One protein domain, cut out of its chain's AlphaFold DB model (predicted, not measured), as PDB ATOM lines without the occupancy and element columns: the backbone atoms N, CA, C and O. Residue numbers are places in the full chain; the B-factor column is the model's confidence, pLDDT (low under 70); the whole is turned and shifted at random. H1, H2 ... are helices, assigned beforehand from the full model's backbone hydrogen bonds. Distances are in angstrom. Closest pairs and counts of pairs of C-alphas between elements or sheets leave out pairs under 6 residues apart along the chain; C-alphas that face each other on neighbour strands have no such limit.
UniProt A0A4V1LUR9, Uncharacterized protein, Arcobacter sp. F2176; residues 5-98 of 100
ATOM      1  N   THR A   5      -8.818  34.517  22.250       79.56
ATOM      2  CA  THR A   5      -7.722  33.776  22.883       79.56
ATOM      3  C   THR A   5      -7.371  32.490  22.140       79.56
ATOM      4  O   THR A   5      -6.229  32.333  21.730       79.56
ATOM      5  N   TYR A   6      -8.334  31.602  21.863       89.44
ATOM      6  CA  TYR A   6      -8.033  30.358  21.140       89.44
ATOM      7  C   TYR A   6      -7.515  30.623  19.726       89.44
ATOM      8  O   TYR A   6      -6.514  30.052  19.320       89.44
ATOM      9  N   HIS A   7      -8.126  31.543  18.979       88.12
ATOM     10  CA  HIS A   7      -7.606  31.894  17.656       88.12
ATOM     11  C   HIS A   7      -6.180  32.457  17.715       88.12
ATOM     12  O   HIS A   7      -5.377  32.166  16.834       88.12
ATOM     13  N   GLN A   8      -5.862  33.259  18.732       90.38
ATOM     14  CA  GLN A   8      -4.519  33.790  18.944       90.38
ATOM     15  C   GLN A   8      -3.526  32.682  19.297       90.38
ATOM     16  O   GLN A   8      -2.441  32.677  18.727       90.38
ATOM     17  N   LEU A   9      -3.909  31.717  20.143       92.62
ATOM     18  CA  LEU A   9      -3.089  30.542  20.452       92.62
ATOM     19  C   LEU A   9      -2.762  29.755  19.178       92.62
ATOM     20  O   LEU A   9      -1.598  29.560  18.855       92.62
ATOM     21  N   TYR A  10      -3.764  29.393  18.376       93.69
ATOM     22  CA  TYR A  10      -3.529  28.628  17.146       93.69
ATOM     23  C   TYR A  10      -2.687  29.407  16.126       93.69
ATOM     24  O   TYR A  10      -1.829  28.832  15.458       93.69
ATOM     25  N   LYS A  11      -2.891  30.726  16.012       92.12
ATOM     26  CA  LYS A  11      -2.077  31.586  15.139       92.12
ATOM     27  C   LYS A  11      -0.634  31.728  15.616       92.12
ATOM     28  O   LYS A  11       0.255  31.750  14.776       92.12
ATOM     29  N   LYS A  12      -0.397  31.814  16.930       92.88
ATOM     30  CA  LYS A  12       0.945  31.909  17.530       92.88
ATOM     31  C   LYS A  12       1.845  30.755  17.084       92.88
ATOM     32  O   LYS A  12       3.028  30.975  16.855       92.88
ATOM     33  N   TYR A  13       1.271  29.565  16.929       91.38
ATOM     34  CA  TYR A  13       1.980  28.356  16.506       91.38
ATOM     35  C   TYR A  13       1.862  28.058  15.001       91.38
ATOM     36  O   TYR A  13       2.341  27.026  14.545       91.38
ATOM     37  N   ASP A  14       1.235  28.944  14.217       89.12
ATOM     38  CA  ASP A  14       0.958  28.731  12.788       89.12
ATOM     39  C   ASP A  14       0.226  27.396  12.512       89.12
ATOM     40  O   ASP A  14       0.576  26.611  11.626       89.12
ATOM     41  N   LEU A  15      -0.793  27.130  13.338       89.69
ATOM     42  CA  LEU A  15      -1.624  25.922  13.323       89.69
ATOM     43  C   LEU A  15      -3.120  26.250  13.196       89.69
ATOM     44  O   LEU A  15      -3.958  25.422  13.512       89.69
ATOM     45  N   TYR A  16      -3.506  27.442  12.731       85.00
ATOM     46  CA  TYR A  16      -4.921  27.815  12.554       85.00
ATOM     47  C   TYR A  16      -5.569  27.133  11.329       85.00
ATOM     48  O   TYR A  16      -5.901  27.793  10.345       85.00
ATOM     49  N   ARG A  17      -5.719  25.805  11.372       85.31
ATOM     50  CA  ARG A  17      -6.259  24.959  10.294       85.31
ATOM     51  C   ARG A  17      -6.884  23.677  10.858       85.31
ATOM     52  O   ARG A  17      -6.521  23.259  11.945       85.31
ATOM     53  N   SER A  18      -7.836  23.073  10.151       82.00
ATOM     54  CA  SER A  18      -8.575  21.876  10.602       82.00
ATOM     55  C   SER A  18      -7.882  20.552  10.258       82.00
ATOM     56  O   SER A  18      -8.449  19.485  10.412       82.00
ATOM     57  N   ASP A  19      -6.672  20.601   9.715       83.62
ATOM     58  CA  ASP A  19      -5.867  19.450   9.299       83.62
ATOM     59  C   ASP A  19      -4.527  19.403  10.054       83.62
ATOM     60  O   ASP A  19      -3.554  18.818   9.584       83.62
ATOM     61  N   ILE A  20      -4.478  19.985  11.263       88.44
ATOM     62  CA  ILE A  20      -3.311  19.956  12.173       88.44
ATOM     63  C   ILE A  20      -2.817  18.527  12.406       88.44
ATOM     64  O   ILE A  20      -1.616  18.307  12.532       88.44
ATOM     65  N   TYR A  21      -3.722  17.545  12.423       84.94
ATOM     66  CA  TYR A  21      -3.379  16.132  12.589       84.94
ATOM     67  C   TYR A  21      -2.458  15.584  11.488       84.94
ATOM     68  O   TYR A  21      -1.745  14.614  11.733       84.94
ATOM     69  N   MET A  22      -2.406  16.219  10.313       89.12
ATOM     70  CA  MET A  22      -1.466  15.859   9.246       89.12
ATOM     71  C   MET A  22      -0.055  16.423   9.467       89.12
ATOM     72  O   MET A  22       0.881  15.975   8.819       89.12
ATOM     73  N   LEU A  23       0.120  17.374  10.389       90.50
ATOM     74  CA  LEU A  23       1.385  18.084  10.616       90.50
ATOM     75  C   LEU A  23       2.221  17.487  11.753       90.50
ATOM     76  O   LEU A  23       3.178  18.116  12.200       90.50
ATOM     77  N   CYS A  24       1.876  16.290  12.234       90.44
ATOM     78  CA  CYS A  24       2.573  15.647  13.349       90.44
ATOM     79  C   CYS A  24       4.076  15.453  13.083       90.44
ATOM     80  O   CYS A  24       4.867  15.531  14.017       90.44
ATOM     81  N   GLU A  25       4.479  15.235  11.828       90.88
ATOM     82  CA  GLU A  25       5.892  15.077  11.451       90.88
ATOM     83  C   GLU A  25       6.593  16.421  11.203       90.88
ATOM     84  O   GLU A  25       7.772  16.576  11.513       90.88
ATOM     85  N   GLU A  26       5.867  17.406  10.671       92.62
ATOM     86  CA  GLU A  26       6.420  18.703  10.262       92.62
ATOM     87  C   GLU A  26       6.549  19.689  11.427       92.62
ATOM     88  O   GLU A  26       7.492  20.478  11.472       92.62
ATOM     89  N   LYS A  27       5.584  19.666  12.355       93.69
ATOM     90  CA  LYS A  27       5.442  20.641  13.445       93.69
ATOM     91  C   LYS A  27       5.155  19.993  14.812       93.69
ATOM     92  O   LYS A  27       4.195  20.373  15.494       93.69
ATOM     93  N   PRO A  28       5.936  18.984  15.248       95.31
ATOM     94  CA  PRO A  28       5.653  18.262  16.486       95.31
ATOM     95  C   PRO A  28       5.739  19.151  17.731       95.31
ATOM     96  O   PRO A  28       4.910  19.031  18.632       95.31
ATOM     97  N   ALA A  29       6.712  20.064  17.791       96.00
ATOM     98  CA  ALA A  29       6.910  20.933  18.951       96.00
ATOM     99  C   ALA A  29       5.758  21.934  19.106       96.00
ATOM    100  O   ALA A  29       5.235  22.131  20.199       96.00
ATOM    101  N   GLU A  30       5.318  22.525  18.000       96.12
ATOM    102  CA  GLU A  30       4.201  23.458  17.943       96.12
ATOM    103  C   GLU A  30       2.903  22.792  18.400       96.12
ATOM    104  O   GLU A  30       2.152  23.388  19.166       96.12
ATOM    105  N   ILE A  31       2.661  21.544  17.982       96.19
ATOM    106  CA  ILE A  31       1.503  20.760  18.426       96.19
ATOM    107  C   ILE A  31       1.573  20.503  19.935       96.19
ATOM    108  O   ILE A  31       0.566  20.678  20.623       96.19
ATOM    109  N   LEU A  32       2.739  20.118  20.465       96.50
ATOM    110  CA  LEU A  32       2.919  19.882  21.901       96.50
ATOM    111  C   LEU A  32       2.628  21.145  22.718       96.50
ATOM    112  O   LEU A  32       1.817  21.094  23.643       96.50
ATOM    113  N   PHE A  33       3.234  22.275  22.347       96.25
ATOM    114  CA  PHE A  33       3.062  23.535  23.069       96.25
ATOM    115  C   PHE A  33       1.649  24.103  22.931       96.25
ATOM    116  O   PHE A  33       1.073  24.553  23.920       96.25
ATOM    117  N   LEU A  34       1.062  24.054  21.731       96.50
ATOM    118  CA  LEU A  34      -0.313  24.495  21.523       96.50
ATOM    119  C   LEU A  34      -1.288  23.654  22.350       96.50
ATOM    120  O   LEU A  34      -2.204  24.209  22.950       96.50
ATOM    121  N   PHE A  35      -1.098  22.333  22.395       97.62
ATOM    122  CA  PHE A  35      -1.935  21.441  23.192       97.62
ATOM    123  C   PHE A  35      -1.923  21.823  24.673       97.62
ATOM    124  O   PHE A  35      -2.989  21.971  25.269       97.62
ATOM    125  N   GLU A  36      -0.741  22.042  25.247       96.44
ATOM    126  CA  GLU A  36      -0.604  22.427  26.655       96.44
ATOM    127  C   GLU A  36      -1.280  23.773  26.947       96.44
ATOM    128  O   GLU A  36      -2.133  23.847  27.834       96.44
ATOM    129  N   GLU A  37      -1.015  24.811  26.143       96.06
ATOM    130  CA  GLU A  37      -1.649  26.125  26.335       96.06
ATOM    131  C   GLU A  37      -3.176  26.073  26.146       96.06
ATOM    132  O   GLU A  37      -3.925  26.762  26.842       96.06
ATOM    133  N   VAL A  38      -3.667  25.234  25.228       96.19
ATOM    134  CA  VAL A  38      -5.105  25.015  25.030       96.19
ATOM    135  C   VAL A  38      -5.734  24.324  26.237       96.19
ATOM    136  O   VAL A  38      -6.816  24.740  26.660       96.19
ATOM    137  N   CYS A  39      -5.091  23.299  26.804       96.81
ATOM    138  CA  CYS A  39      -5.576  22.639  28.015       96.81
ATOM    139  C   CYS A  39      -5.664  23.622  29.189       96.81
ATOM    140  O   CYS A  39      -6.711  23.690  29.840       96.81
ATOM    141  N   ASP A  40      -4.635  24.443  29.391       95.00
ATOM    142  CA  ASP A  40      -4.623  25.486  30.422       95.00
ATOM    143  C   ASP A  40      -5.742  26.518  30.223       95.00
ATOM    144  O   ASP A  40      -6.337  27.009  31.186       95.00
ATOM    145  N   GLU A  41      -6.067  26.860  28.977       94.94
ATOM    146  CA  GLU A  41      -7.150  27.797  28.680       94.94
ATOM    147  C   GLU A  41      -8.539  27.161  28.876       94.94
ATOM    148  O   GLU A  41      -9.467  27.811  29.364       94.94
ATOM    149  N   LEU A  42      -8.697  25.876  28.540       95.50
ATOM    150  CA  LEU A  42      -9.959  25.130  28.662       95.50
ATOM    151  C   LEU A  42     -10.425  24.961  30.112       95.50
ATOM    152  O   LEU A  42     -11.632  24.903  30.365       95.50
ATOM    153  N   ILE A  43      -9.505  24.913  31.078       94.88
ATOM    154  CA  ILE A  43      -9.859  24.783  32.499       94.88
ATOM    155  C   ILE A  43     -10.256  26.113  33.157       94.88
ATOM    156  O   ILE A  43     -10.815  26.108  34.259       94.88
ATOM    157  N   LYS A  44     -10.007  27.252  32.499       92.94
ATOM    158  CA  LYS A  44     -10.370  28.577  33.016       92.94
ATOM    159  C   LYS A  44     -11.885  28.810  32.928       92.94
ATOM    160  O   LYS A  44     -12.552  28.270  32.040       92.94
ATOM    161  N   PRO A  45     -12.458  29.655  33.807       89.44
ATOM    162  CA  PRO A  45     -13.886  29.968  33.807       89.44
ATOM    163  C   PRO A  45     -14.253  30.971  32.695       89.44
ATOM    164  O   PRO A  45     -14.710  32.083  32.959       89.44
ATOM    165  N   LEU A  46     -14.037  30.597  31.431       88.56
ATOM    166  CA  LEU A  46     -14.345  31.443  30.279       88.56
ATOM    167  C   LEU A  46     -15.744  31.162  29.710       88.56
ATOM    168  O   LEU A  46     -16.106  30.002  29.517       88.56
ATOM    169  N   PRO A  47     -16.513  32.197  29.310       88.50
ATOM    170  CA  PRO A  47     -17.851  32.013  28.733       88.50
ATOM    171  C   PRO A  47     -17.913  31.148  27.465       88.50
ATOM    172  O   PRO A  47     -18.973  30.624  27.124       88.50
ATOM    173  N   ILE A  48     -16.807  31.030  26.728       87.75
ATOM    174  CA  ILE A  48     -16.728  30.175  25.536       87.75
ATOM    175  C   ILE A  48     -16.586  28.701  25.886       87.75
ATOM    176  O   ILE A  48     -17.170  27.878  25.193       87.75
ATOM    177  N   ASN A  49     -15.931  28.373  26.999       91.81
ATOM    178  CA  ASN A  49     -15.759  26.992  27.447       91.81
ATOM    179  C   ASN A  49     -17.115  26.362  27.804       91.81
ATOM    180  O   ASN A  49     -17.304  25.166  27.632       91.81
ATOM    181  N   ASN A  50     -18.097  27.184  28.189       89.56
ATOM    182  CA  ASN A  50     -19.483  26.758  28.415       89.56
ATOM    183  C   ASN A  50     -20.269  26.458  27.123       89.56
ATOM    184  O   ASN A  50     -21.353  25.886  27.193       89.56
ATOM    185  N   GLN A  51     -19.776  26.895  25.959       90.62
ATOM    186  CA  GLN A  51     -20.392  26.643  24.647       90.62
ATOM    187  C   GLN A  51     -19.750  25.457  23.914       90.62
ATOM    188  O   GLN A  51     -20.298  25.003  22.912       90.62
ATOM    189  N   LEU A  52     -18.593  24.982  24.382       92.56
ATOM    190  CA  LEU A  52     -17.914  23.811  23.840       92.56
ATOM    191  C   LEU A  52     -18.541  22.516  24.387       92.56
ATOM    192  O   LEU A  52     -19.119  22.530  25.479       92.56
ATOM    193  N   PRO A  53     -18.407  21.385  23.668       94.69
ATOM    194  CA  PRO A  53     -18.679  20.068  24.236       94.69
ATOM    195  C   PRO A  53     -17.932  19.870  25.562       94.69
ATOM    196  O   PRO A  53     -16.768  20.263  25.705       94.69
ATOM    197  N   LYS A  54     -18.612  19.283  26.555       94.06
ATOM    198  CA  LYS A  54     -18.081  19.146  27.924       94.06
ATOM    199  C   LYS A  54     -16.831  18.272  27.964       94.06
ATOM    200  O   LYS A  54     -15.991  18.447  28.844       94.06
ATOM    201  N   GLU A  55     -16.711  17.378  26.995       95.38
ATOM    202  CA  GLU A  55     -15.614  16.449  26.791       95.38
ATOM    203  C   GLU A  55     -14.278  17.188  26.634       95.38
ATOM    204  O   GLU A  55     -13.303  16.781  27.257       95.38
ATOM    205  N   PHE A  56     -14.220  18.326  25.922       96.50
ATOM    206  CA  PHE A  56     -12.981  19.113  25.796       96.50
ATOM    207  C   PHE A  56     -12.487  19.619  27.151       96.50
ATOM    208  O   PHE A  56     -11.321  19.453  27.511       96.50
ATOM    209  N   VAL A  57     -13.396  20.215  27.926       96.38
ATOM    210  CA  VAL A  57     -13.089  20.757  29.254       96.38
ATOM    211  C   VAL A  57     -12.739  19.631  30.226       96.38
ATOM    212  O   VAL A  57     -11.837  19.784  31.047       96.38
ATOM    213  N   GLN A  58     -13.431  18.493  30.148       96.44
ATOM    214  CA  GLN A  58     -13.165  17.341  31.002       96.44
ATOM    215  C   GLN A  58     -11.796  16.723  30.703       96.44
ATOM    216  O   GLN A  58     -11.018  16.532  31.635       96.44
ATOM    217  N   SER A  59     -11.469  16.491  29.431       97.00
ATOM    218  CA  SER A  59     -10.163  15.974  29.008       97.00
ATOM    219  C   SER A  59      -9.023  16.903  29.430       97.00
ATOM    220  O   SER A  59      -8.042  16.435  30.004       97.00
ATOM    221  N   ALA A  60      -9.175  18.221  29.251       97.06
ATOM    222  CA  ALA A  60      -8.188  19.205  29.700       97.06
ATOM    223  C   ALA A  60      -7.990  19.192  31.226       97.06
ATOM    224  O   ALA A  60      -6.854  19.222  31.706       97.06
ATOM    225  N   LYS A  61      -9.078  19.085  32.004       96.88
ATOM    226  CA  LYS A  61      -9.000  18.935  33.467       96.88
ATOM    227  C   LYS A  61      -8.276  17.654  33.864       96.88
ATOM    228  O   LYS A  61      -7.400  17.715  34.719       96.88
ATOM    229  N   SER A  62      -8.618  16.522  33.248       97.50
ATOM    230  CA  SER A  62      -7.991  15.230  33.541       97.50
ATOM    231  C   SER A  62      -6.504  15.213  33.188       97.50
ATOM    232  O   SER A  62      -5.707  14.704  33.976       97.50
ATOM    233  N   PHE A  63      -6.125  15.814  32.058       97.06
ATOM    234  CA  PHE A  63      -4.727  15.984  31.666       97.06
ATOM    235  C   PHE A  63      -3.968  16.853  32.680       97.06
ATOM    236  O   PHE A  63      -2.964  16.423  33.244       97.06
ATOM    237  N   THR A  64      -4.506  18.031  33.014       94.94
ATOM    238  CA  THR A  64      -3.881  18.956  33.981       94.94
ATOM    239  C   THR A  64      -3.748  18.327  35.372       94.94
ATOM    240  O   THR A  64      -2.749  18.530  36.059       94.94
ATOM    241  N   SER A  65      -4.721  17.509  35.789       96.00
ATOM    242  CA  SER A  65      -4.679  16.775  37.061       96.00
ATOM    243  C   SER A  65      -3.766  15.543  37.044       96.00
ATOM    244  O   SER A  65      -3.825  14.747  37.979       96.00
ATOM    245  N   GLN A  66      -2.970  15.344  35.988       94.75
ATOM    246  CA  GLN A  66      -2.056  14.210  35.825       94.75
ATOM    247  C   GLN A  66      -2.762  12.845  35.905       94.75
ATOM    248  O   GLN A  66      -2.243  11.883  36.474       94.75
ATOM    249  N   ASN A  67      -3.976  12.744  35.354       97.44
ATOM    250  CA  ASN A  67      -4.687  11.472  35.307       97.44
ATOM    251  C   ASN A  67      -3.933  10.473  34.413       97.44
ATOM    252  O   ASN A  67      -3.723  10.732  33.230       97.44
ATOM    253  N   THR A  68      -3.603   9.299  34.956       95.75
ATOM    254  CA  THR A  68      -2.777   8.289  34.277       95.75
ATOM    255  C   THR A  68      -3.301   7.900  32.897       95.75
ATOM    256  O   THR A  68      -2.542   7.909  31.934       95.75
ATOM    257  N   PHE A  69      -4.593   7.587  32.771       95.12
ATOM    258  CA  PHE A  69      -5.167   7.143  31.495       95.12
ATOM    259  C   PHE A  69      -5.167   8.258  30.451       95.12
ATOM    260  O   PHE A  69      -4.836   8.027  29.292       95.12
ATOM    261  N   THR A  70      -5.493   9.477  30.880       95.00
ATOM    262  CA  THR A  70      -5.506  10.654  30.005       95.00
ATOM    263  C   THR A  70      -4.095  11.000  29.529       95.00
ATOM    264  O   THR A  70      -3.895  11.285  28.352       95.00
ATOM    265  N   ASN A  71      -3.100  10.898  30.412       94.88
ATOM    266  CA  ASN A  71      -1.699  11.124  30.073       94.88
ATOM    267  C   ASN A  71      -1.159  10.070  29.104       94.88
ATOM    268  O   ASN A  71      -0.437  10.429  28.183       94.88
ATOM    269  N   VAL A  72      -1.521   8.793  29.275       97.06
ATOM    270  CA  VAL A  72      -1.156   7.731  28.321       97.06
ATOM    271  C   VAL A  72      -1.790   7.995  26.957       97.06
ATOM    272  O   VAL A  72      -1.109   7.905  25.944       97.06
ATOM    273  N   TYR A  73      -3.066   8.383  26.917       96.25
ATOM    274  CA  TYR A  73      -3.737   8.720  25.662       96.25
ATOM    275  C   TYR A  73      -3.066   9.903  24.947       96.25
ATOM    276  O   TYR A  73      -2.768   9.816  23.757       96.25
ATOM    277  N   PHE A  74      -2.766  10.985  25.670       97.06
ATOM    278  CA  PHE A  74      -2.089  12.163  25.120       97.06
ATOM    279  C   PHE A  74      -0.556  12.050  25.088       97.06
ATOM    280  O   PHE A  74       0.117  13.033  24.775       97.06
ATOM    281  N   ALA A  75       0.026  10.887  25.389       95.62
ATOM    282  CA  ALA A  75       1.438  10.630  25.100       95.62
ATOM    283  C   ALA A  75       1.667  10.535  23.583       95.62
ATOM    284  O   ALA A  75       2.707  10.958  23.085       95.62
ATOM    285  N   GLU A  76       0.658  10.058  22.851       96.12
ATOM    286  CA  GLU A  76       0.661  10.011  21.394       96.12
ATOM    287  C   GLU A  76       0.402  11.404  20.807       96.12
ATOM    288  O   GLU A  76      -0.655  12.011  21.023       96.12
ATOM    289  N   LEU A  77       1.354  11.906  20.017       95.88
ATOM    290  CA  LEU A  77       1.275  13.235  19.405       95.88
ATOM    291  C   LEU A  77       0.032  13.387  18.517       95.88
ATOM    292  O   LEU A  77      -0.643  14.414  18.558       95.88
ATOM    293  N   THR A  78      -0.310  12.338  17.771       95.38
ATOM    294  CA  THR A  78      -1.478  12.319  16.888       95.38
ATOM    295  C   THR A  78      -2.777  12.549  17.659       95.38
ATOM    296  O   THR A  78      -3.649  13.271  17.184       95.38
ATOM    297  N   ASN A  79      -2.898  12.025  18.883       96.81
ATOM    298  CA  ASN A  79      -4.083  12.242  19.718       96.81
ATOM    299  C   ASN A  79      -4.195  13.700  20.180       96.81
ATOM    300  O   ASN A  79      -5.297  14.250  20.224       96.81
ATOM    301  N   ARG A  80      -3.066  14.362  20.471       97.50
ATOM    302  CA  ARG A  80      -3.052  15.810  20.741       97.50
ATOM    303  C   ARG A  80      -3.469  16.600  19.503       97.50
ATOM    304  O   ARG A  80      -4.279  17.516  19.601       97.50
ATOM    305  N   ALA A  81      -2.945  16.228  18.339       96.38
ATOM    306  CA  ALA A  81      -3.234  16.910  17.087       96.38
ATOM    307  C   ALA A  81      -4.707  16.757  16.664       96.38
ATOM    308  O   ALA A  81      -5.324  17.744  16.263       96.38
ATOM    309  N   PHE A  82      -5.303  15.570  16.830       96.31
ATOM    310  CA  PHE A  82      -6.741  15.354  16.629       96.31
ATOM    311  C   PHE A  82      -7.587  16.182  17.593       96.31
ATOM    312  O   PHE A  82      -8.511  16.860  17.159       96.31
ATOM    313  N   PHE A  83      -7.234  16.212  18.879       97.12
ATOM    314  CA  PHE A  83      -7.943  17.035  19.858       97.12
ATOM    315  C   PHE A  83      -7.952  18.524  19.475       97.12
ATOM    316  O   PHE A  83      -8.984  19.191  19.571       97.12
ATOM    317  N   LEU A  84      -6.810  19.047  19.019       96.88
ATOM    318  CA  LEU A  84      -6.691  20.426  18.537       96.88
ATOM    319  C   LEU A  84      -7.509  20.657  17.259       96.88
ATOM    320  O   LEU A  84      -8.203  21.666  17.135       96.88
ATOM    321  N   SER A  85      -7.462  19.706  16.330       95.38
ATOM    322  CA  SER A  85      -8.245  19.725  15.095       95.38
ATOM    323  C   SER A  85      -9.751  19.802  15.365       95.38
ATOM    324  O   SER A  85     -10.438  20.684  14.852       95.38
ATOM    325  N   ASP A  86     -10.262  18.938  16.241       94.94
ATOM    326  CA  ASP A  86     -11.681  18.931  16.585       94.94
ATOM    327  C   ASP A  86     -12.076  20.245  17.274       94.94
ATOM    328  O   ASP A  86     -13.120  20.833  16.982       94.94
ATOM    329  N   LEU A  87     -11.231  20.753  18.177       94.94
ATOM    330  CA  LEU A  87     -11.520  21.989  18.899       94.94
ATOM    331  C   LEU A  87     -11.660  23.189  17.951       94.94
ATOM    332  O   LEU A  87     -12.588  23.989  18.119       94.94
ATOM    333  N   ILE A  88     -10.768  23.339  16.965       92.12
ATOM    334  CA  ILE A  88     -10.852  24.458  16.018       92.12
ATOM    335  C   ILE A  88     -12.104  24.368  15.138       92.12
ATOM    336  O   ILE A  88     -12.757  25.395  14.917       92.12
ATOM    337  N   ASP A  89     -12.509  23.162  14.742       91.81
ATOM    338  CA  ASP A  89     -13.749  22.934  13.998       91.81
ATOM    339  C   ASP A  89     -14.976  23.320  14.829       91.81
ATOM    340  O   ASP A  89     -15.839  24.078  14.372       91.81
ATOM    341  N   PHE A  90     -15.031  22.913  16.100       91.94
ATOM    342  CA  PHE A  90     -16.111  23.324  17.000       91.94
ATOM    343  C   PHE A  90     -16.160  24.843  17.200       91.94
ATOM    344  O   PHE A  90     -17.242  25.443  17.169       91.94
ATOM    345  N   LEU A  91     -15.010  25.501  17.361       89.94
ATOM    346  CA  LEU A  91     -14.936  26.960  17.476       89.94
ATOM    347  C   LEU A  91     -15.446  27.662  16.205       89.94
ATOM    348  O   LEU A  91     -16.155  28.676  16.301       89.94
ATOM    349  N   ALA A  92     -15.144  27.117  15.023       88.62
ATOM    350  CA  ALA A  92     -15.652  27.608  13.746       88.62
ATOM    351  C   ALA A  92     -17.178  27.434  13.630       88.62
ATOM    352  O   ALA A  92     -17.881  28.381  13.256       88.62
ATOM    353  N   LEU A  93     -17.719  26.287  14.050       88.88
ATOM    354  CA  LEU A  93     -19.164  26.027  14.076       88.88
ATOM    355  C   LEU A  93     -19.913  26.988  15.011       88.88
ATOM    356  O   LEU A  93     -20.950  27.543  14.639       88.88
ATOM    357  N   ILE A  94     -19.372  27.256  16.206       86.88
ATOM    358  CA  ILE A  94     -19.940  28.233  17.153       86.88
ATOM    359  C   ILE A  94     -19.923  29.655  16.566       86.88
ATOM    360  O   ILE A  94     -20.775  30.481  16.908       86.88
ATOM    361  N   ARG A  95     -18.949  29.990  15.710       77.38
ATOM    362  CA  ARG A  95     -18.948  31.258  14.962       77.38
ATOM    363  C   ARG A  95     -20.063  31.294  13.928       77.38
ATOM    364  O   ARG A  95     -20.825  32.253  13.940       77.38
ATOM    365  N   SER A  96     -20.172  30.258  13.102       76.50
ATOM    366  CA  SER A  96     -21.161  30.184  12.021       76.50
ATOM    367  C   SER A  96     -22.598  30.345  12.538       76.50
ATOM    368  O   SER A  96     -23.341  31.184  12.030       76.50
ATOM    369  N   LYS A  97     -22.944  29.670  13.646       70.75
ATOM    370  CA  LYS A  97     -24.276  29.749  14.279       70.75
ATOM    371  C   LYS A  97     -24.682  31.133  14.803       70.75
ATOM    372  O   LYS A  97     -25.858  31.339  15.058       70.75
ATOM    373  N   LYS A  98     -23.746  32.069  15.013       59.34
ATOM    374  CA  LYS A  98     -24.071  33.439  15.465       59.34
ATOM    375  C   LYS A  98     -24.431  34.389  14.320       59.34
ATOM    376  O   LYS A  98     -24.782  35.532  14.587       59.34
TER     377      LYS A  98
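AT A GLANCE: This is residues 5 to 98 of the 100 residues of an uncharacterized protein of Arcobacter sp. F2176 (UniProt A0A4V1LUR9). Two helices cross at the core: H3 passes over the early part of H6, the longest helix, which runs along the domain's longest axis. H1 packs side by side with H3, H2 packs on the early part of H6, and H4 packs across the last residues of H3, with H5 making a corner with it. The printed part has 94 residues with six named helices, H1 to H6 in that order, and no named strand; the class is all helix and the helix packing is mostly crossed, touching pairs being mostly at steep tilts. It is compact, with a radius of gyration of the C-alphas of 12.6 A and spans of 35 by 29 by 17 A.

HOW THE PARTS SIT: Start at H1, residues 5 to 12, which touches H3, residues 28 to 42, at Leu 9 and Leu 34, their closest C-alphas, 6.7 A apart, at a shallow tilt of 12 degrees, opposite ways. H2, residues 20 to 23, touches H6, residues 77 to 98; the closest C-alphas, of Tyr 21 and Ala 81, are 4.6 A apart. H3, the hub, touches H6 at a steep tilt of 51 degrees, closest at the C-alphas of Phe 35 and Arg 80, 6.2 A. With residues 39 to 42 alone, H3 touches H4, residues 54 to 64; look at the C-alphas of Cys 39 and Ala 60, the closest, 4.6 A apart. H4 touches H5, residues 68 to 73, at a steep tilt of 66 degrees, closest at the C-alphas of Phe 63 and Thr 70, 5.6 A. H3 and H5 are apart. Every O i to N i+4 pair is within hydrogen-bond range in H1, H3, H4 and H5, and 17 of 18 in H6; H2 is too short for one.

IN THESE COORDINATES: Find C-alpha 5 at (-7.722, 33.776, 22.883), where H1 begins. H3 runs 21.0 A from C-alpha 28 at (5.653, 18.262, 16.486), and H4 15.4 A. H6 runs 32.7 A to C-alpha 98 at (-24.071, 33.439, 15.465).

THE WHOLE: The farthest C-alphas, of Thr 68 and Lys 98, are 37.9 A apart. The printed part has no cut; H3 to H4 is a long link, of 11 residues. Residue 98 is under pLDDT 70.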